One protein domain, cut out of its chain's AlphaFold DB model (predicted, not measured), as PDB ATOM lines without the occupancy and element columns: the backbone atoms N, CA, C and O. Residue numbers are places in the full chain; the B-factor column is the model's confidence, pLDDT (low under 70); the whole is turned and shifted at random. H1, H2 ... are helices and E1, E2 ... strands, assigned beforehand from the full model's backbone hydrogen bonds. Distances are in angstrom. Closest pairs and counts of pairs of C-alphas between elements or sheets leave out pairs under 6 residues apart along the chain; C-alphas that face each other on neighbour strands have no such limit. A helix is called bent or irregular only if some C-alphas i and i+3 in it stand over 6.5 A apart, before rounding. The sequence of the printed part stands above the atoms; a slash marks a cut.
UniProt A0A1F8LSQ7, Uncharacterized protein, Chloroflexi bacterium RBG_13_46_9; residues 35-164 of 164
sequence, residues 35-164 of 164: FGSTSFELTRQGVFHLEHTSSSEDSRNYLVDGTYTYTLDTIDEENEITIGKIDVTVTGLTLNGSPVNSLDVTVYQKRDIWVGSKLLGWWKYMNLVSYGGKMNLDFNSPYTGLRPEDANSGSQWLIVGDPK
ATOM      1  N   PHE A  35      27.859  -7.362 -28.894       83.50
ATOM      2  CA  PHE A  35      28.529  -8.158 -29.908       83.50
ATOM      3  C   PHE A  35      27.632  -8.328 -31.131       83.50
ATOM      4  O   PHE A  35      26.551  -8.915 -31.051       83.50
ATOM      5  N   GLY A  36      28.090  -7.819 -32.277       86.69
ATOM      6  CA  GLY A  36      27.289  -7.803 -33.499       86.69
ATOM      7  C   GLY A  36      25.940  -7.119 -33.261       86.69
ATOM      8  O   GLY A  36      25.891  -6.013 -32.727       86.69
ATOM      9  N   SER A  37      24.853  -7.800 -33.621       89.94
ATOM     10  CA  SER A  37      23.486  -7.311 -33.405       89.94
ATOM     11  C   SER A  37      22.878  -7.706 -32.056       89.94
ATOM     12  O   SER A  37      21.680  -7.532 -31.849       89.94
ATOM     13  N   THR A  38      23.680  -8.247 -31.141       90.06
ATOM     14  CA  THR A  38      23.236  -8.621 -29.800       90.06
ATOM     15  C   THR A  38      23.826  -7.666 -28.772       90.06
ATOM     16  O   THR A  38      25.015  -7.344 -28.796       90.06
ATOM     17  N   SER A  39      23.006  -7.228 -27.827       91.50
ATOM     18  CA  SER A  39      23.459  -6.537 -26.629       91.50
ATOM     19  C   SER A  39      22.921  -7.224 -25.387       91.50
ATOM     20  O   SER A  39      21.889  -7.891 -25.428       91.50
ATOM     21  N   PHE A  40      23.653  -7.107 -24.286       90.31
ATOM     22  CA  PHE A  40      23.192  -7.617 -23.009       90.31
ATOM     23  C   PHE A  40      23.619  -6.707 -21.866       90.31
ATOM     24  O   PHE A  40      24.653  -6.040 -21.923       90.31
ATOM     25  N   GLU A  41      22.809  -6.692 -20.822       92.44
ATOM     26  CA  GLU A  41      22.999  -5.877 -19.639       92.44
ATOM     27  C   GLU A  41      22.770  -6.713 -18.384       92.44
ATOM     28  O   GLU A  41      21.818  -7.488 -18.280       92.44
ATOM     29  N   LEU A  42      23.669  -6.528 -17.423       91.94
ATOM     30  CA  LEU A  42      23.593  -7.076 -16.080       91.94
ATOM     31  C   LEU A  42      23.640  -5.900 -15.106       91.94
ATOM     32  O   LEU A  42      24.682  -5.266 -14.933       91.94
ATOM     33  N   THR A  43      22.508  -5.574 -14.491       92.69
ATOM     34  CA  THR A  43      22.402  -4.424 -13.584       92.69
ATOM     35  C   THR A  43      22.772  -4.800 -12.152       92.69
ATOM     36  O   THR A  43      22.613  -5.940 -11.716       92.69
ATOM     37  N   ARG A  44      23.189  -3.817 -11.346       89.44
ATOM     38  CA  ARG A  44      23.508  -4.040  -9.919       89.44
ATOM     39  C   ARG A  44      22.321  -4.559  -9.101       89.44
ATOM     40  O   ARG A  44      22.523  -5.097  -8.019       89.44
ATOM     41  N   GLN A  45      21.103  -4.385  -9.601       91.25
ATOM     42  CA  GLN A  45      19.863  -4.838  -8.983       91.25
ATOM     43  C   GLN A  45      19.558  -6.313  -9.283       91.25
ATOM     44  O   GLN A  45      18.510  -6.804  -8.871       91.25
ATOM     45  N   GLY A  46      20.452  -7.025  -9.980       92.62
ATOM     46  CA  GLY A  46      20.239  -8.423 -10.338       92.62
ATOM     47  C   GLY A  46      19.250  -8.576 -11.487       92.62
ATOM     48  O   GLY A  46      18.503  -9.549 -11.511       92.62
ATOM     49  N   VAL A  47      19.201  -7.614 -12.416       95.75
ATOM     50  CA  VAL A  47      18.361  -7.693 -13.621       95.75
ATOM     51  C   VAL A  47      19.231  -7.997 -14.834       95.75
ATOM     52  O   VAL A  47      20.292  -7.400 -15.007       95.75
ATOM     53  N   PHE A  48      18.773  -8.951 -15.638       93.06
ATOM     54  CA  PHE A  48      19.381  -9.395 -16.883       93.06
ATOM     55  C   PHE A  48      18.498  -8.966 -18.054       93.06
ATOM     56  O   PHE A  48      17.302  -9.262 -18.060       93.06
ATOM     57  N   HIS A  49      19.104  -8.324 -19.045       94.88
ATOM     58  CA  HIS A  49      18.464  -7.992 -20.313       94.88
ATOM     59  C   HIS A  49      19.351  -8.470 -21.452       94.88
ATOM     60  O   HIS A  49      20.542  -8.176 -21.466       94.88
ATOM     61  N   LEU A  50      18.787  -9.194 -22.410       93.38
ATOM     62  CA  LEU A  50      19.437  -9.523 -23.671       93.38
ATOM     63  C   LEU A  50      18.533  -9.070 -24.802       93.38
ATOM     64  O   LEU A  50      17.371  -9.460 -24.876       93.38
ATOM     65  N   GLU A  51      19.099  -8.286 -25.703       94.81
ATOM     66  CA  GLU A  51      18.443  -7.812 -26.904       94.81
ATOM     67  C   GLU A  51      19.189  -8.318 -28.127       94.81
ATOM     68  O   GLU A  51      20.405  -8.174 -28.230       94.81
ATOM     69  N   HIS A  52      18.448  -8.886 -29.068       94.12
ATOM     70  CA  HIS A  52      18.929  -9.154 -30.409       94.12
ATOM     71  C   HIS A  52      18.130  -8.320 -31.401       94.12
ATOM     72  O   HIS A  52      16.908  -8.458 -31.516       94.12
ATOM     73  N   THR A  53      18.840  -7.468 -32.127       94.50
ATOM     74  CA  THR A  53      18.315  -6.754 -33.284       94.50
ATOM     75  C   THR A  53      18.534  -7.600 -34.532       94.50
ATOM     76  O   THR A  53      19.596  -8.190 -34.711       94.50
ATOM     77  N   SER A  54      17.551  -7.622 -35.428       93.44
ATOM     78  CA  SER A  54      17.637  -8.380 -36.676       93.44
ATOM     79  C   SER A  54      18.925  -8.084 -37.451       93.44
ATOM     80  O   SER A  54      19.335  -6.928 -37.594       93.44
ATOM     81  N   SER A  55      19.524  -9.134 -37.996       91.38
ATOM     82  CA  SER A  55      20.778  -9.136 -38.747       91.38
ATOM     83  C   SER A  55      20.638  -9.937 -40.048       91.38
ATOM     84  O   SER A  55      19.564 -10.436 -40.383       91.38
ATOM     85  N   SER A  56      21.734 -10.079 -40.799       89.69
ATOM     86  CA  SER A  56      21.793 -10.985 -41.954       89.69
ATOM     87  C   SER A  56      21.730 -12.470 -41.579       89.69
ATOM     88  O   SER A  56      21.446 -13.293 -42.443       89.69
ATOM     89  N   GLU A  57      22.034 -12.815 -40.326       86.75
ATOM     90  CA  GLU A  57      22.143 -14.199 -39.842       86.75
ATOM     91  C   GLU A  57      20.857 -14.668 -39.152       86.75
ATOM     92  O   GLU A  57      20.442 -15.814 -39.317       86.75
ATOM     93  N   ASP A  58      20.192 -13.765 -38.430       89.06
ATOM     94  CA  ASP A  58      18.878 -13.978 -37.829       89.06
ATOM     95  C   ASP A  58      18.012 -12.741 -38.084       89.06
ATOM     96  O   ASP A  58      18.329 -11.632 -37.659       89.06
ATOM     97  N   SER A  59      16.915 -12.919 -38.821       92.44
ATOM     98  CA  SER A  59      16.013 -11.829 -39.209       92.44
ATOM     99  C   SER A  59      15.021 -11.442 -38.110       92.44
ATOM    100  O   SER A  59      14.171 -10.576 -38.319       92.44
ATOM    101  N   ARG A  60      15.040 -12.138 -36.974       94.06
ATOM    102  CA  ARG A  60      14.118 -11.911 -35.863       94.06
ATOM    103  C   ARG A  60      14.659 -10.802 -34.971       94.06
ATOM    104  O   ARG A  60      15.859 -10.643 -34.828       94.06
ATOM    105  N   ASN A  61      13.765 -10.054 -34.339       95.50
ATOM    106  CA  ASN A  61      14.110  -9.210 -33.200       95.50
ATOM    107  C   ASN A  61      13.615  -9.915 -31.948       95.50
ATOM    108  O   ASN A  61      12.459 -10.344 -31.921       95.50
ATOM    109  N   TYR A  62      14.440 -10.037 -30.917       95.81
ATOM    110  CA  TYR A  62      13.977 -10.631 -29.670       95.81
ATOM    111  C   TYR A  62      14.604 -10.009 -28.431       95.81
ATOM    112  O   TYR A  62      15.735  -9.530 -28.455       95.81
ATOM    113  N   LEU A  63      13.837 -10.052 -27.345       96.06
ATOM    114  CA  LEU A  63      14.257  -9.650 -26.011       96.06
ATOM    115  C   LEU A  63      14.124 -10.838 -25.066       96.06
ATOM    116  O   LEU A  63      13.128 -11.570 -25.113       96.06
ATOM    117  N   VAL A  64      15.115 -10.997 -24.200       95.38
ATOM    118  CA  VAL A  64      15.104 -11.933 -23.082       95.38
ATOM    119  C   VAL A  64      15.369 -11.143 -21.816       95.38
ATOM    120  O   VAL A  64      16.465 -10.625 -21.617       95.38
ATOM    121  N   ASP A  65      14.365 -11.092 -20.955       96.81
ATOM    122  CA  ASP A  65      14.448 -10.436 -19.660       96.81
ATOM    123  C   ASP A  65      14.524 -11.483 -18.560       96.81
ATOM    124  O   ASP A  65      13.890 -12.543 -18.631       96.81
ATOM    125  N   GLY A  66      15.269 -11.176 -17.510       95.56
ATOM    126  CA  GLY A  66      15.409 -12.061 -16.373       95.56
ATOM    127  C   GLY A  66      15.918 -11.371 -15.125       95.56
ATOM    128  O   GLY A  66      16.278 -10.196 -15.114       95.56
ATOM    129  N   THR A  67      15.987 -12.148 -14.056       96.56
ATOM    130  CA  THR A  67      16.758 -11.803 -12.866       96.56
ATOM    131  C   THR A  67      17.988 -12.683 -12.780       96.56
ATOM    132  O   THR A  67      18.027 -13.767 -13.366       96.56
ATOM    133  N   TYR A  68      19.000 -12.232 -12.051       93.12
ATOM    134  CA  TYR A  68      20.199 -13.014 -11.838       93.12
ATOM    135  C   TYR A  68      20.807 -12.816 -10.454       93.12
ATOM    136  O   TYR A  68      20.686 -11.763  -9.826       93.12
ATOM    137  N   THR A  69      21.520 -13.843 -10.010       91.81
ATOM    138  CA  THR A  69      22.487 -13.769  -8.915       91.81
ATOM    139  C   THR A  69      23.828 -14.265  -9.415       91.81
ATOM    140  O   THR A  69      23.886 -15.086 -10.325       91.81
ATOM    141  N   TYR A  70      24.917 -13.788  -8.825       88.31
ATOM    142  CA  TYR A  70      26.244 -14.283  -9.160       88.31
ATOM    143  C   TYR A  70      27.086 -14.463  -7.906       88.31
ATOM    144  O   TYR A  70      26.878 -13.801  -6.887       88.31
ATOM    145  N   THR A  71      28.062 -15.353  -8.003       86.19
ATOM    146  CA  THR A  71      29.138 -15.477  -7.025       86.19
ATOM    147  C   THR A  71      30.467 -15.259  -7.719       86.19
ATOM    148  O   THR A  71      30.599 -15.479  -8.922       86.19
ATOM    149  N   LEU A  72      31.451 -14.810  -6.952       85.19
ATOM    150  CA  LEU A  72      32.846 -14.791  -7.363       85.19
ATOM    151  C   LEU A  72      33.472 -16.152  -7.040       85.19
ATOM    152  O   LEU A  72      33.225 -16.676  -5.953       85.19
ATOM    153  N   ASP A  73      34.262 -16.706  -7.957       78.75
ATOM    154  CA  ASP A  73      34.970 -17.976  -7.750       78.75
ATOM    155  C   ASP A  73      36.491 -17.772  -7.775       78.75
ATOM    156  O   ASP A  73      37.174 -18.009  -6.782       78.75
ATOM    157  N   THR A  74      37.032 -17.255  -8.880       77.88
ATOM    158  CA  THR A  74      38.484 -17.112  -9.085       77.88
ATOM    159  C   THR A  74      38.851 -15.700  -9.539       77.88
ATOM    160  O   THR A  74      38.130 -15.084 -10.326       77.88
ATOM    161  N   ILE A  75      39.995 -15.208  -9.060       78.94
ATOM    162  CA  ILE A  75      40.656 -13.989  -9.533       78.94
ATOM    163  C   ILE A  75      42.074 -14.376  -9.961       78.94
ATOM    164  O   ILE A  75      42.794 -15.009  -9.192       78.94
ATOM    165  N   ASP A  76      42.457 -13.989 -11.169       75.25
ATOM    166  CA  ASP A  76      43.838 -13.985 -11.640       75.25
ATOM    167  C   ASP A  76      44.226 -12.521 -11.859       75.25
ATOM    168  O   ASP A  76      43.835 -11.891 -12.842       75.25
ATOM    169  N   GLU A  77      44.914 -11.960 -10.867       74.31
ATOM    170  CA  GLU A  77      45.282 -10.543 -10.831       74.31
ATOM    171  C   GLU A  77      46.359 -10.200 -11.864       74.31
ATOM    172  O   GLU A  77      46.349  -9.097 -12.402       74.31
ATOM    173  N   GLU A  78      47.253 -11.143 -12.179       73.50
ATOM    174  CA  GLU A  78      48.345 -10.938 -13.138       73.50
ATOM    175  C   GLU A  78      47.806 -10.734 -14.556       73.50
ATOM    176  O   GLU A  78      48.316  -9.904 -15.308       73.50
ATOM    177  N   ASN A  79      46.739 -11.455 -14.902       71.56
ATOM    178  CA  ASN A  79      46.093 -11.367 -16.211       71.56
ATOM    179  C   ASN A  79      44.805 -10.523 -16.201       71.56
ATOM    180  O   ASN A  79      44.095 -10.470 -17.207       71.56
ATOM    181  N   GLU A  80      44.487  -9.889 -15.067       77.12
ATOM    182  CA  GLU A  80      43.252  -9.134 -14.821       77.12
ATOM    183  C   GLU A  80      41.976  -9.905 -15.219       77.12
ATOM    184  O   GLU A  80      41.057  -9.383 -15.863       77.12
ATOM    185  N   ILE A  81      41.925 -11.186 -14.845       78.38
ATOM    186  CA  ILE A  81      40.803 -12.085 -15.117       78.38
ATOM    187  C   ILE A  81      40.005 -12.305 -13.836       78.38
ATOM    188  O   ILE A  81      40.539 -12.605 -12.770       78.38
ATOM    189  N   THR A  82      38.685 -12.212 -13.943       82.81
ATOM    190  CA  THR A  82      37.763 -12.561 -12.866       82.81
ATOM    191  C   THR A  82      36.706 -13.525 -13.380       82.81
ATOM    192  O   THR A  82      36.135 -13.316 -14.450       82.81
ATOM    193  N   ILE A  83      36.456 -14.593 -12.625       82.69
ATOM    194  CA  ILE A  83      35.538 -15.671 -12.996       82.69
ATOM    195  C   ILE A  83      34.589 -15.948 -11.838       82.69
ATOM    196  O   ILE A  83      34.978 -15.921 -10.666       82.69
ATOM    197  N   GLY A  84      33.346 -16.281 -12.162       81.94
ATOM    198  CA  GLY A  84      32.390 -16.720 -11.165       81.94
ATOM    199  C   GLY A  84      31.166 -17.413 -11.743       81.94
ATOM    200  O   GLY A  84      31.022 -17.551 -12.959       81.94
ATOM    201  N   LYS A  85      30.273 -17.860 -10.861       84.50
ATOM    202  CA  LYS A  85      29.012 -18.507 -11.246       84.50
ATOM    203  C   LYS A  85      27.921 -17.470 -11.403       84.50
ATOM    204  O   LYS A  85      27.938 -16.448 -10.714       84.50
ATOM    205  N   ILE A  86      26.968 -17.744 -12.281       85.12
ATOM    206  CA  ILE A  86      25.771 -16.930 -12.451       85.12
ATOM    207  C   ILE A  86      24.543 -17.828 -12.556       85.12
ATOM    208  O   ILE A  86      24.545 -18.813 -13.288       85.12
ATOM    209  N   ASP A  87      23.492 -17.461 -11.839       86.94
ATOM    210  CA  ASP A  87      22.189 -18.104 -11.912       86.94
ATOM    211  C   ASP A  87      21.213 -17.089 -12.485       86.94
ATOM    212  O   ASP A  87      21.039 -16.016 -11.912       86.94
ATOM    213  N   VAL A  88      20.579 -17.414 -13.607       89.12
ATOM    214  CA  VAL A  88      19.599 -16.556 -14.275       89.12
ATOM    215  C   VAL A  88      18.228 -17.199 -14.211       89.12
ATOM    216  O   VAL A  88      18.073 -18.396 -14.435       89.12
ATOM    217  N   THR A  89      17.213 -16.395 -13.924       92.19
ATOM    218  CA  THR A  89      15.810 -16.773 -14.077       92.19
ATOM    219  C   THR A  89      15.201 -15.921 -15.175       92.19
ATOM    220  O   THR A  89      15.130 -14.705 -15.031       92.19
ATOM    221  N   VAL A  90      14.741 -16.543 -16.259       93.56
ATOM    222  CA  VAL A  90      14.052 -15.831 -17.344       93.56
ATOM    223  C   VAL A  90      12.669 -15.407 -16.857       93.56
ATOM    224  O   VAL A  90      11.881 -16.239 -16.411       93.56
ATOM    225  N   THR A  91      12.352 -14.122 -16.952       97.19
ATOM    226  CA  THR A  91      11.074 -13.540 -16.516       97.19
ATOM    227  C   THR A  91      10.218 -13.044 -17.672       97.19
ATOM    228  O   THR A  91       9.008 -12.924 -17.507       97.19
ATOM    229  N   GLY A  92      10.813 -12.782 -18.837       97.31
ATOM    230  CA  GLY A  92      10.099 -12.295 -20.011       97.31
ATOM    231  C   GLY A  92      10.795 -12.686 -21.307       97.31
ATOM    232  O   GLY A  92      12.019 -12.769 -21.363       97.31
ATOM    233  N   LEU A  93       9.997 -12.941 -22.343       97.88
ATOM    234  CA  LEU A  93      10.466 -13.176 -23.704       97.88
ATOM    235  C   LEU A  93       9.589 -12.384 -24.667       97.88
ATOM    236  O   LEU A  93       8.361 -12.460 -24.600       97.88
ATOM    237  N   THR A  94      10.220 -11.670 -25.590       98.00
ATOM    238  CA  THR A  94       9.535 -10.950 -26.668       98.00
ATOM    239  C   THR A  94      10.143 -11.364 -27.997       98.00
ATOM    240  O   THR A  94      11.361 -11.360 -28.136       98.00
ATOM    241  N   LEU A  95       9.308 -11.690 -28.981       97.06
ATOM    242  CA  LEU A  95       9.705 -11.987 -30.354       97.06
ATOM    243  C   LEU A  95       8.957 -11.047 -31.301       97.06
ATOM    244  O   LEU A  95       7.729 -11.021 -31.320       97.06
ATOM    245  N   ASN A  96       9.697 -10.265 -32.085       96.31
ATOM    246  CA  ASN A  96       9.175  -9.273 -33.028       96.31
ATOM    247  C   ASN A  96       8.125  -8.342 -32.388       96.31
ATOM    248  O   ASN A  96       7.060  -8.093 -32.951       96.31
ATOM    249  N   GLY A  97       8.414  -7.871 -31.171       96.00
ATOM    250  CA  GLY A  97       7.535  -6.987 -30.398       96.00
ATOM    251  C   GLY A  97       6.342  -7.673 -29.718       96.00
ATOM    252  O   GLY A  97       5.572  -6.998 -29.043       96.00
ATOM    253  N   SER A  98       6.180  -8.993 -29.864       97.62
ATOM    254  CA  SER A  98       5.091  -9.758 -29.238       97.62
ATOM    255  C   SER A  98       5.612 -10.643 -28.098       97.62
ATOM    256  O   SER A  98       6.580 -11.376 -28.313       97.62
ATOM    257  N   PRO A  99       4.987 -10.634 -26.906       98.00
ATOM    258  CA  PRO A  99       5.341 -11.555 -25.832       98.00
ATOM    259  C   PRO A  99       5.158 -13.019 -26.248       98.00
ATOM    260  O   PRO A  99       4.149 -13.378 -26.859       98.00
ATOM    261  N   VAL A 100       6.111 -13.871 -25.878       97.50
ATOM    262  CA  VAL A 100       6.068 -15.323 -26.109       97.50
ATOM    263  C   VAL A 100       6.420 -16.072 -24.823       97.50
ATOM    264  O   VAL A 100       7.034 -15.521 -23.918       97.50
ATOM    265  N   ASN A 101       6.039 -17.348 -24.723       95.44
ATOM    266  CA  ASN A 101       6.393 -18.180 -23.562       95.44
ATOM    267  C   ASN A 101       7.706 -18.950 -23.750       95.44
ATOM    268  O   ASN A 101       8.278 -19.440 -22.776       95.44
ATOM    269  N   SER A 102       8.168 -19.066 -24.994       94.38
ATOM    270  CA  SER A 102       9.353 -19.822 -25.379       94.38
ATOM    271  C   SER A 102      10.039 -19.183 -26.575       94.38
ATOM    272  O   SER A 102       9.357 -18.673 -27.466       94.38
ATOM    273  N   LEU A 103      11.363 -19.263 -26.619       91.50
ATOM    274  CA  LEU A 103      12.182 -18.731 -27.700       91.50
ATOM    275  C   LEU A 103      13.426 -19.601 -27.876       91.50
ATOM    276  O   LEU A 103      14.026 -20.021 -26.891       91.50
ATOM    277  N   ASP A 104      13.841 -19.819 -29.117       87.69
ATOM    278  CA  ASP A 104      15.160 -20.347 -29.431       87.69
ATOM    279  C   ASP A 104      16.136 -19.199 -29.726       87.69
ATOM    280  O   ASP A 104      16.104 -18.546 -30.775       87.69
ATOM    281  N   VAL A 105      17.015 -18.943 -28.762       82.44
ATOM    282  CA  VAL A 105      18.056 -17.918 -28.840       82.44
ATOM    283  C   VAL A 105      19.243 -18.488 -29.601       82.44
ATOM    284  O   VAL A 105      19.724 -19.570 -29.266       82.44
ATOM    285  N   THR A 106      19.730 -17.765 -30.609       73.06
ATOM    286  CA  THR A 106      20.925 -18.156 -31.367       73.06
ATOM    287  C   THR A 106      21.971 -17.062 -31.228       73.06
ATOM    288  O   THR A 106      22.056 -16.147 -32.039       73.06
ATOM    289  N   VAL A 107      22.765 -17.147 -30.162       69.44
ATOM    290  CA  VAL A 107      23.936 -16.291 -29.946       69.44
ATOM    291  C   VAL A 107      25.093 -17.255 -29.714       69.44
ATOM    292  O   VAL A 107      25.092 -17.963 -28.716       69.44
ATOM    293  N   TYR A 108      25.987 -17.390 -30.701       69.31
ATOM    294  CA  TYR A 108      27.006 -18.456 -30.837       69.31
ATOM    295  C   TYR A 108      26.480 -19.904 -30.901       69.31
ATOM    296  O   TYR A 108      26.914 -20.677 -31.754       69.31
ATOM    297  N   GLN A 109      25.541 -20.284 -30.037       69.44
ATOM    298  CA  GLN A 109      24.871 -21.574 -30.017       69.44
ATOM    299  C   GLN A 109      23.361 -21.404 -29.879       69.44
ATOM    300  O   GLN A 109      22.870 -20.502 -29.200       69.44
ATOM    301  N   LYS A 110      22.622 -22.318 -30.509       76.38
ATOM    302  CA  LYS A 110      21.170 -22.388 -30.378       76.38
ATOM    303  C   LYS A 110      20.790 -22.912 -28.992       76.38
ATOM    304  O   LYS A 110      21.269 -23.969 -28.578       76.38
ATOM    305  N   ARG A 111      19.885 -22.214 -28.308       79.06
ATOM    306  CA  ARG A 111      19.334 -22.625 -27.016       79.06
ATOM    307  C   ARG A 111      17.861 -22.280 -26.889       79.06
ATOM    308  O   ARG A 111      17.482 -21.120 -27.017       79.06
ATOM    309  N   ASP A 112      17.067 -23.279 -26.532       84.69
ATOM    310  CA  ASP A 112      15.663 -23.082 -26.193       84.69
ATOM    311  C   ASP A 112      15.544 -22.578 -24.751       84.69
ATOM    312  O   ASP A 112      16.090 -23.174 -23.814       84.69
ATOM    313  N   ILE A 113      14.827 -21.474 -24.573       87.69
ATOM    314  CA  ILE A 113      14.529 -20.875 -23.275       87.69
ATOM    315  C   ILE A 113      13.027 -20.637 -23.133       87.69
ATOM    316  O   ILE A 113      12.305 -20.436 -24.109       87.69
ATOM    317  N   TRP A 114      12.565 -20.640 -21.886       92.12
ATOM    318  CA  TRP A 114      11.155 -20.486 -21.522       92.12
ATOM    319  C   TRP A 114      11.035 -19.463 -20.399       92.12
ATOM    320  O   TRP A 114      11.938 -19.356 -19.562       92.12
ATOM    321  N   VAL A 115       9.912 -18.755 -20.320       92.62
ATOM    322  CA  VAL A 115       9.612 -17.935 -19.138       92.62
ATOM    323  C   VAL A 115       9.557 -18.836 -17.896       92.62
ATOM    324  O   VAL A 115       8.958 -19.910 -17.913       92.62
ATOM    325  N   GLY A 116      10.228 -18.419 -16.824       89.94
ATOM    326  CA  GLY A 116      10.407 -19.187 -15.589       89.94
ATOM    327  C   GLY A 116      11.575 -20.177 -15.615       89.94
ATOM    328  O   GLY A 116      11.847 -20.818 -14.598       89.94
ATOM    329  N   SER A 117      12.285 -20.312 -16.741       86.56
ATOM    330  CA  SER A 117      13.469 -21.169 -16.814       86.56
ATOM    331  C   SER A 117      14.591 -20.649 -15.917       86.56
ATOM    332  O   SER A 117      14.831 -19.445 -15.830       86.56
ATOM    333  N   LYS A 118      15.273 -21.582 -15.247       85.56
ATOM    334  CA  LYS A 118      16.469 -21.312 -14.449       85.56
ATOM    335  C   LYS A 118      17.686 -21.815 -15.206       85.56
ATOM    336  O   LYS A 118      17.789 -23.011 -15.477       85.56
ATOM    337  N   LEU A 119      18.580 -20.902 -15.549       81.44
ATOM    338  CA  LEU A 119      19.806 -21.158 -16.287       81.44
ATOM    339  C   LEU A 119      20.979 -20.991 -15.324       81.44
ATOM    340  O   LEU A 119      21.183 -19.914 -14.774       81.44
ATOM    341  N   LEU A 120      21.725 -22.070 -15.104       81.00
ATOM    342  CA  LEU A 120      22.941 -22.046 -14.296       81.00
ATOM    343  C   LEU A 120      24.123 -21.874 -15.238       81.00
ATOM    344  O   LEU A 120      24.184 -22.530 -16.277       81.00
ATOM    345  N   GLY A 121      25.062 -21.017 -14.884       78.69
ATOM    346  CA  GLY A 121      26.102 -20.597 -15.799       78.69
ATOM    347  C   GLY A 121      27.354 -20.083 -15.122       78.69
ATOM    348  O   GLY A 121      27.524 -20.147 -13.901       78.69
ATOM    349  N   TRP A 122      28.228 -19.549 -15.962       80.25
ATOM    350  CA  TRP A 122      29.487 -18.945 -15.577       80.25
ATOM    351  C   TRP A 122      29.669 -17.615 -16.286       80.25
ATOM    352  O   TRP A 122      29.240 -17.426 -17.424       80.25
ATOM    353  N   TRP A 123      30.341 -16.702 -15.601       83.06
ATOM    354  CA  TRP A 123      30.771 -15.439 -16.158       83.06
ATOM    355  C   TRP A 123      32.286 -15.313 -16.058       83.06
ATOM    356  O   TRP A 123      32.901 -15.769 -15.091       83.06
ATOM    357  N   LYS A 124      32.882 -14.683 -17.069       83.56
ATOM    358  CA  LYS A 124      34.308 -14.372 -17.121       83.56
ATOM    359  C   LYS A 124      34.481 -12.953 -17.632       83.56
ATOM    360  O   LYS A 124      34.094 -12.654 -18.759       83.56
ATOM    361  N   TYR A 125      35.101 -12.114 -16.816       80.62
ATOM    362  CA  TYR A 125      35.562 -10.793 -17.209       80.62
ATOM    363  C   TYR A 125      37.081 -10.825 -17.376       80.62
ATOM    364  O   TYR A 125      37.786 -11.352 -16.518       80.62
ATOM    365  N   MET A 126      37.586 -10.291 -18.484       76.50
ATOM    366  CA  MET A 126      39.020 -10.179 -18.760       76.50
ATOM    367  C   MET A 126      39.334  -8.733 -19.110       76.50
ATOM    368  O   MET A 126      38.909  -8.288 -20.172       76.50
ATOM    369  N   ASN A 127      40.084  -8.010 -18.279       69.00
ATOM    370  CA  ASN A 127      40.512  -6.639 -18.573       69.00
ATOM    371  C   ASN A 127      41.871  -6.610 -19.281       69.00
ATOM    372  O   ASN A 127      42.828  -5.987 -18.837       69.00
ATOM    373  N   LEU A 128      41.987  -7.314 -20.406       63.78
ATOM    374  CA  LEU A 128      43.223  -7.263 -21.180       63.78
ATOM    375  C   LEU A 128      43.327  -5.881 -21.840       63.78
ATOM    376  O   LEU A 128      42.547  -5.564 -22.740       63.78
ATOM    377  N   VAL A 129      44.311  -5.081 -21.410       46.94
ATOM    378  CA  VAL A 129      44.625  -3.716 -21.891       46.94
ATOM    379  C   VAL A 129      44.676  -3.621 -23.426       46.94
ATOM    380  O   VAL A 129      44.389  -2.578 -24.004       46.94
ATOM    381  N   SER A 130      44.984  -4.724 -24.113       50.19
ATOM    382  CA  SER A 130      45.049  -4.806 -25.577       50.19
ATOM    383  C   SER A 130      43.683  -4.887 -26.283       50.19
ATOM    384  O   SER A 130      43.639  -4.713 -27.498       50.19
ATOM    385  N   TYR A 131      42.587  -5.174 -25.566       43.78
ATOM    386  CA  TYR A 131      41.278  -5.513 -26.152       43.78
ATOM    387  C   TYR A 131      40.062  -4.857 -25.473       43.78
ATOM    388  O   TYR A 131      38.941  -5.259 -25.757       43.78
ATOM    389  N   GLY A 132      40.252  -3.854 -24.605       54.75
ATOM    390  CA  GLY A 132      39.139  -3.035 -24.085       54.75
ATOM    391  C   GLY A 132      38.226  -3.725 -23.063       54.75
ATOM    392  O   GLY A 132      37.130  -3.244 -22.795       54.75
ATOM    393  N   GLY A 133      38.684  -4.826 -22.466       63.53
ATOM    394  CA  GLY A 133      37.856  -5.664 -21.607       63.53
ATOM    395  C   GLY A 133      36.951  -6.592 -22.422       63.53
ATOM    396  O   GLY A 133      36.404  -6.191 -23.436       63.53
ATOM    397  N   LYS A 134      36.779  -7.847 -22.005       73.56
ATOM    398  CA  LYS A 134      35.807  -8.768 -22.616       73.56
ATOM    399  C   LYS A 134      34.993  -9.469 -21.554       73.56
ATOM    400  O   LYS A 134      35.551  -9.948 -20.564       73.56
ATOM    401  N   MET A 135      33.691  -9.546 -21.792       80.19
ATOM    402  CA  MET A 135      32.760 -10.279 -20.955       80.19
ATOM    403  C   MET A 135      32.228 -11.487 -21.707       80.19
ATOM    404  O   MET A 135      31.641 -11.359 -22.782       80.19
ATOM    405  N   ASN A 136      32.390 -12.654 -21.097       79.62
ATOM    406  CA  ASN A 136      31.837 -13.899 -21.593       79.62
ATOM    407  C   ASN A 136      30.820 -14.437 -20.586       79.62
ATOM    408  O   ASN A 136      31.081 -14.468 -19.379       79.62
ATOM    409  N   LEU A 137      29.681 -14.888 -21.100       76.88
ATOM    410  CA  LEU A 137      28.612 -15.524 -20.348       76.88
ATOM    411  C   LEU A 137      28.273 -16.861 -20.998       76.88
ATOM    412  O   LEU A 137      27.947 -16.932 -22.185       76.88
ATOM    413  N   ASP A 138      28.343 -17.926 -20.215       75.44
ATOM    414  CA  ASP A 138      27.856 -19.236 -20.623       75.44
ATOM    415  C   ASP A 138      26.766 -19.674 -19.660       75.44
ATOM    416  O   ASP A 138      26.867 -19.468 -18.452       75.44
ATOM    417  N   PHE A 139      25.736 -20.307 -20.200       69.62
ATOM    418  CA  PHE A 139      24.765 -21.031 -19.410       69.62
ATOM    419  C   PHE A 139      24.926 -22.504 -19.717       69.62
ATOM    420  O   PHE A 139      24.680 -22.959 -20.830       69.62
ATOM    421  N   ASN A 140      25.248 -23.295 -18.708       58.84
ATOM    422  CA  ASN A 140      25.184 -24.732 -18.851       58.84
ATOM    423  C   ASN A 140      23.735 -25.165 -19.083       58.84
ATOM    424  O   ASN A 140      22.778 -24.613 -18.536       58.84
ATOM    425  N   SER A 141      23.560 -26.183 -19.923       48.03
ATOM    426  CA  SER A 141      22.353 -26.995 -19.812       48.03
ATOM    427  C   SER A 141      22.399 -27.669 -18.433       48.03
ATOM    428  O   SER A 141      23.468 -28.140 -18.038       48.03
ATOM    429  N   PRO A 142      21.290 -27.755 -17.679       43.03
ATOM    430  CA  PRO A 142      21.289 -28.365 -16.345       43.03
ATOM    431  C   PRO A 142      21.779 -29.828 -16.331       43.03
ATOM    432  O   PRO A 142      22.016 -30.385 -15.263       43.03
ATOM    433  N   TYR A 143      21.957 -30.441 -17.506       40.66
ATOM    434  CA  TYR A 143      22.394 -31.821 -17.695       40.66
ATOM    435  C   TYR A 143      23.884 -31.994 -18.040       40.66
ATOM    436  O   TYR A 143      24.354 -33.129 -18.038       40.66
ATOM    437  N   THR A 144      24.636 -30.933 -18.370       47.22
ATOM    438  CA  THR A 144      25.970 -31.095 -18.987       47.22
ATOM    439  C   THR A 144      27.136 -31.144 -18.002       47.22
ATOM    440  O   THR A 144      28.176 -31.688 -18.354       47.22
ATOM    441  N   GLY A 145      26.989 -30.643 -16.768       44.44
ATOM    442  CA  GLY A 145      28.006 -30.795 -15.710       44.44
ATOM    443  C   GLY A 145      29.404 -30.236 -16.034       44.44
ATOM    444  O   GLY A 145      30.367 -30.608 -15.364       44.44
ATOM    445  N   LEU A 146      29.527 -29.376 -17.053       48.06
ATOM    446  CA  LEU A 146      30.805 -28.876 -17.562       48.06
ATOM    447  C   LEU A 146      31.466 -27.897 -16.588       48.06
ATOM    448  O   LEU A 146      30.787 -27.096 -15.929       48.06
ATOM    449  N   ARG A 147      32.801 -27.974 -16.507       45.12
ATOM    450  CA  ARG A 147      33.630 -27.119 -15.654       45.12
ATOM    451  C   ARG A 147      34.162 -25.909 -16.446       45.12
ATOM    452  O   ARG A 147      34.439 -26.034 -17.633       45.12
ATOM    453  N   PRO A 148      34.364 -24.746 -15.804       43.47
ATOM    454  CA  PRO A 148      34.788 -23.492 -16.458       43.47
ATOM    455  C   PRO A 148      36.123 -23.551 -17.189       43.47
ATOM    456  O   PRO A 148      36.356 -22.814 -18.142       43.47
ATOM    457  N   GLU A 149      37.018 -24.418 -16.733       44.81
ATOM    458  CA  GLU A 149      38.331 -24.639 -17.334       44.81
ATOM    459  C   GLU A 149      38.251 -25.273 -18.738       44.81
ATOM    460  O   GLU A 149      39.145 -25.044 -19.555       44.81
ATOM    461  N   ASP A 150      37.124 -25.910 -19.085       47.97
ATOM    462  CA  ASP A 150      36.815 -26.385 -20.443       47.97
ATOM    463  C   ASP A 150      36.328 -25.244 -21.377       47.97
ATOM    464  O   ASP A 150      36.426 -25.326 -22.610       47.97
ATOM    465  N   ALA A 151      35.861 -24.125 -20.803       45.06
ATOM    466  CA  ALA A 151      35.322 -22.968 -21.526       45.06
ATOM    467  C   ALA A 151      36.413 -22.063 -22.145       45.06
ATOM    468  O   ALA A 151      36.127 -21.198 -22.981       45.06
ATOM    469  N   ASN A 152      37.692 -22.307 -21.828       42.12
ATOM    470  CA  ASN A 152      38.830 -21.702 -22.535       42.12
ATOM    471  C   ASN A 152      38.932 -22.147 -24.009       42.12
ATOM    472  O   ASN A 152      39.700 -21.558 -24.765       42.12
ATOM    473  N   SER A 153      38.141 -23.134 -24.448       44.91
ATOM    474  CA  SER A 153      38.049 -23.523 -25.862       44.91
ATOM    475  C   SER A 153      37.196 -22.576 -26.721       44.91
ATOM    476  O   SER A 153      37.128 -22.760 -27.933       44.91
ATOM    477  N   GLY A 154      36.511 -21.585 -26.128       42.75
ATOM    478  CA  GLY A 154      35.688 -20.614 -26.867       42.75
ATOM    479  C   GLY A 154      34.426 -21.198 -27.515       42.75
ATOM    480  O   GLY A 154      33.624 -20.454 -28.067       42.75
ATOM    481  N   SER A 155      34.226 -22.515 -27.439       43.69
ATOM    482  CA  SER A 155      33.236 -23.226 -28.248       43.69
ATOM    483  C   SER A 155      31.840 -23.305 -27.628       43.69
ATOM    484  O   SER A 155      30.938 -23.789 -28.303       43.69
ATOM    485  N   GLN A 156      31.643 -22.835 -26.387       57.03
ATOM    486  CA  GLN A 156      30.406 -23.047 -25.613       57.03
ATOM    487  C   GLN A 156      29.759 -21.775 -25.043       57.03
ATOM    488  O   GLN A 156      28.671 -21.862 -24.494       57.03
ATOM    489  N   TRP A 157      30.366 -20.595 -25.208       65.62
ATOM    490  CA  TRP A 157      29.789 -19.346 -24.698       65.62
ATOM    491  C   TRP A 157      28.468 -19.032 -25.399       65.62
ATOM    492  O   TRP A 157      28.435 -18.966 -26.625       65.62
ATOM    493  N   LEU A 158      27.394 -18.802 -24.636       67.62
ATOM    494  CA  LEU A 158      26.145 -18.295 -25.208       67.62
ATOM    495  C   LEU A 158      26.290 -16.818 -25.580       67.62
ATOM    496  O   LEU A 158      25.680 -16.353 -26.529       67.62
ATOM    497  N   ILE A 159      27.070 -16.051 -24.823       71.25
ATOM    498  CA  ILE A 159      27.211 -14.619 -25.053       71.25
ATOM    499  C   ILE A 159      28.665 -14.214 -24.852       71.25
ATOM    500  O   ILE A 159      29.301 -14.564 -23.860       71.25
ATOM    501  N   VAL A 160      29.178 -13.440 -25.796       72.38
ATOM    502  CA  VAL A 160      30.447 -12.719 -25.694       72.38
ATOM    503  C   VAL A 160      30.118 -11.274 -26.007       72.38
ATOM    504  O   VAL A 160      29.307 -11.037 -26.894       72.38
ATOM    505  N   GLY A 161      30.703 -10.321 -25.296       66.50
ATOM    506  CA  GLY A 161      30.537  -8.912 -25.619       66.50
ATOM    507  C   GLY A 161      31.664  -8.050 -25.096       66.50
ATOM    508  O   GLY A 161      32.259  -8.326 -24.050       66.50
ATOM    509  N   ASP A 162      31.923  -6.992 -25.847       75.56
ATOM    510  CA  ASP A 162      32.822  -5.934 -25.428       75.56
ATOM    511  C   ASP A 162      32.027  -4.956 -24.533       75.56
ATOM    512  O   ASP A 162      30.848  -4.696 -24.818       75.56
ATOM    513  N   PRO A 163      32.613  -4.455 -23.430       73.00
ATOM    514  CA  PRO A 163      32.012  -3.423 -22.595       73.00
ATOM    515  C   PRO A 163      31.668  -2.181 -23.416       73.00
ATOM    516  O   PRO A 163      32.427  -1.787 -24.304       73.00
ATOM    517  N   LYS A 164      30.527  -1.570 -23.102       72.44
ATOM    518  CA  LYS A 164      30.141  -0.260 -23.635       72.44
ATOM    519  C   LYS A 164      30.743   0.887 -22.830       72.44
ATOM    520  O   LYS A 164      30.860   0.742 -21.591       72.44
TER     521      LYS A 164
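Overview. This is residues 35 to 164 of the 164 residues of an uncharacterized protein of Chloroflexi bacterium RBG_13_46_9 (UniProt A0A1F8LSQ7). One antiparallel sheet of seven strands curls like part of a barrel and folds back on itself, so that E1, E2 and E3 face E7, E8 and E9 across a hinge at the long, bent E4. The hairpin E5 and E6 covers part of this sheet as a small second sheet, face to face with it and with its strands crossed at 52 degrees, and the short helix H1 sits out at the side, grazing the large sheet. The printed part has 130 residues with nine named strands and one named helix, along the chain E1 E2 E3 E4 E5 E6 E7 E8 H1 E9; the class is mostly strand. The large sheet runs E1, E2, E3, E4, E7, E8, E9. The whole is compact, with a radius of gyration of the C-alphas of 14.6 A, yet elongated in outline, 46 by 30 by 29 A.

Along the chain. Find C-alpha 38 at (23.236, -8.621, -29.800); there E1 begins, and it runs to residue 42. E2 holds residues 47 to 52. Next look at E3, residues 62 to 76, 35.0 A long, which bends by 77 degrees at residue 67. E4, residues 81 to 95, is 34.6 A long, begins at C-alpha 81 at (40.803, -12.085, -15.117) and bends by 79 degrees at residue 91. E5 is residues 102 to 107 and E6 residues 109 to 114. E7, residues 118 to 126, spans 25.5 A, and E8, residues 134 to 140, spans 19.5 A. H1 is residues 148 to 153, neither bent nor irregular, but only just: C-alphas 150 and 153 are 6.3 A apart. E9, residues 159 to 163, ends at C-alpha 163 at (32.012, -3.423, -22.595).

Arrangement. Start at the edge strand E1 and walk across the twisted sheet. E1 to E4 form a meander, each strand the antiparallel neighbour of the one before, and each step is a hairpin. Between E1 and E2 look for N 39 and O 51, 2.8 A apart and within hydrogen-bond range; between E2 and E3, for N 50 and O 64 at 2.8 A; between E3 and E4, for N 69 and O 87 at 2.9 A. E4 and E7 are antiparallel at 134 degrees between their directions, with N 86 and O 121 at 3.0 A. In the hairpin E7 and E8, N 124 and O 136 are 2.9 A apart, and E8 and the edge strand E9 have N 137 and O 159 at 2.8 A. The sheet is curled, the way across it turning by 151 degrees from edge to edge, and the closest C-alphas of its edge strands E1 and E9, those of Ser 39 and Gly 161, are 7.5 A apart. The sandwich, two sheets face to face, has the hairpin E5 and E6 as its second sheet, with N 105 and O 111 at 2.8 A; the parts that face each other are 8.9 A centre to centre. E6 comes closest to E4 at the C-alphas of Trp 114 and Val 90, 6.9 A; E6 and E8 are apart. H1 only grazes the large sheet, with its residues 148 to 151; its closest C-alpha pair with E7 is Pro 148 and Trp 122, 7.0 A. In H1, 0 of 2 O i to N i+4 pairs are within range, but 2 of 3 O i to N i+3 pairs are.

Size, cuts and confidence. The C-alphas farthest apart, those of Glu 78 and Ser 98, are 46.2 A from each other. Residues 98 to 99 pair antiparallel with residues 94 to 95 of E4. The printed part has no cut and no long link, and it ends at Lys 164, the chain's last residue. The mean pLDDT of the printed part is 79.1; look for values under 70 at residues 107 to 109, 127 to 133, 139 to 158 and 161, where the model's confidence is low.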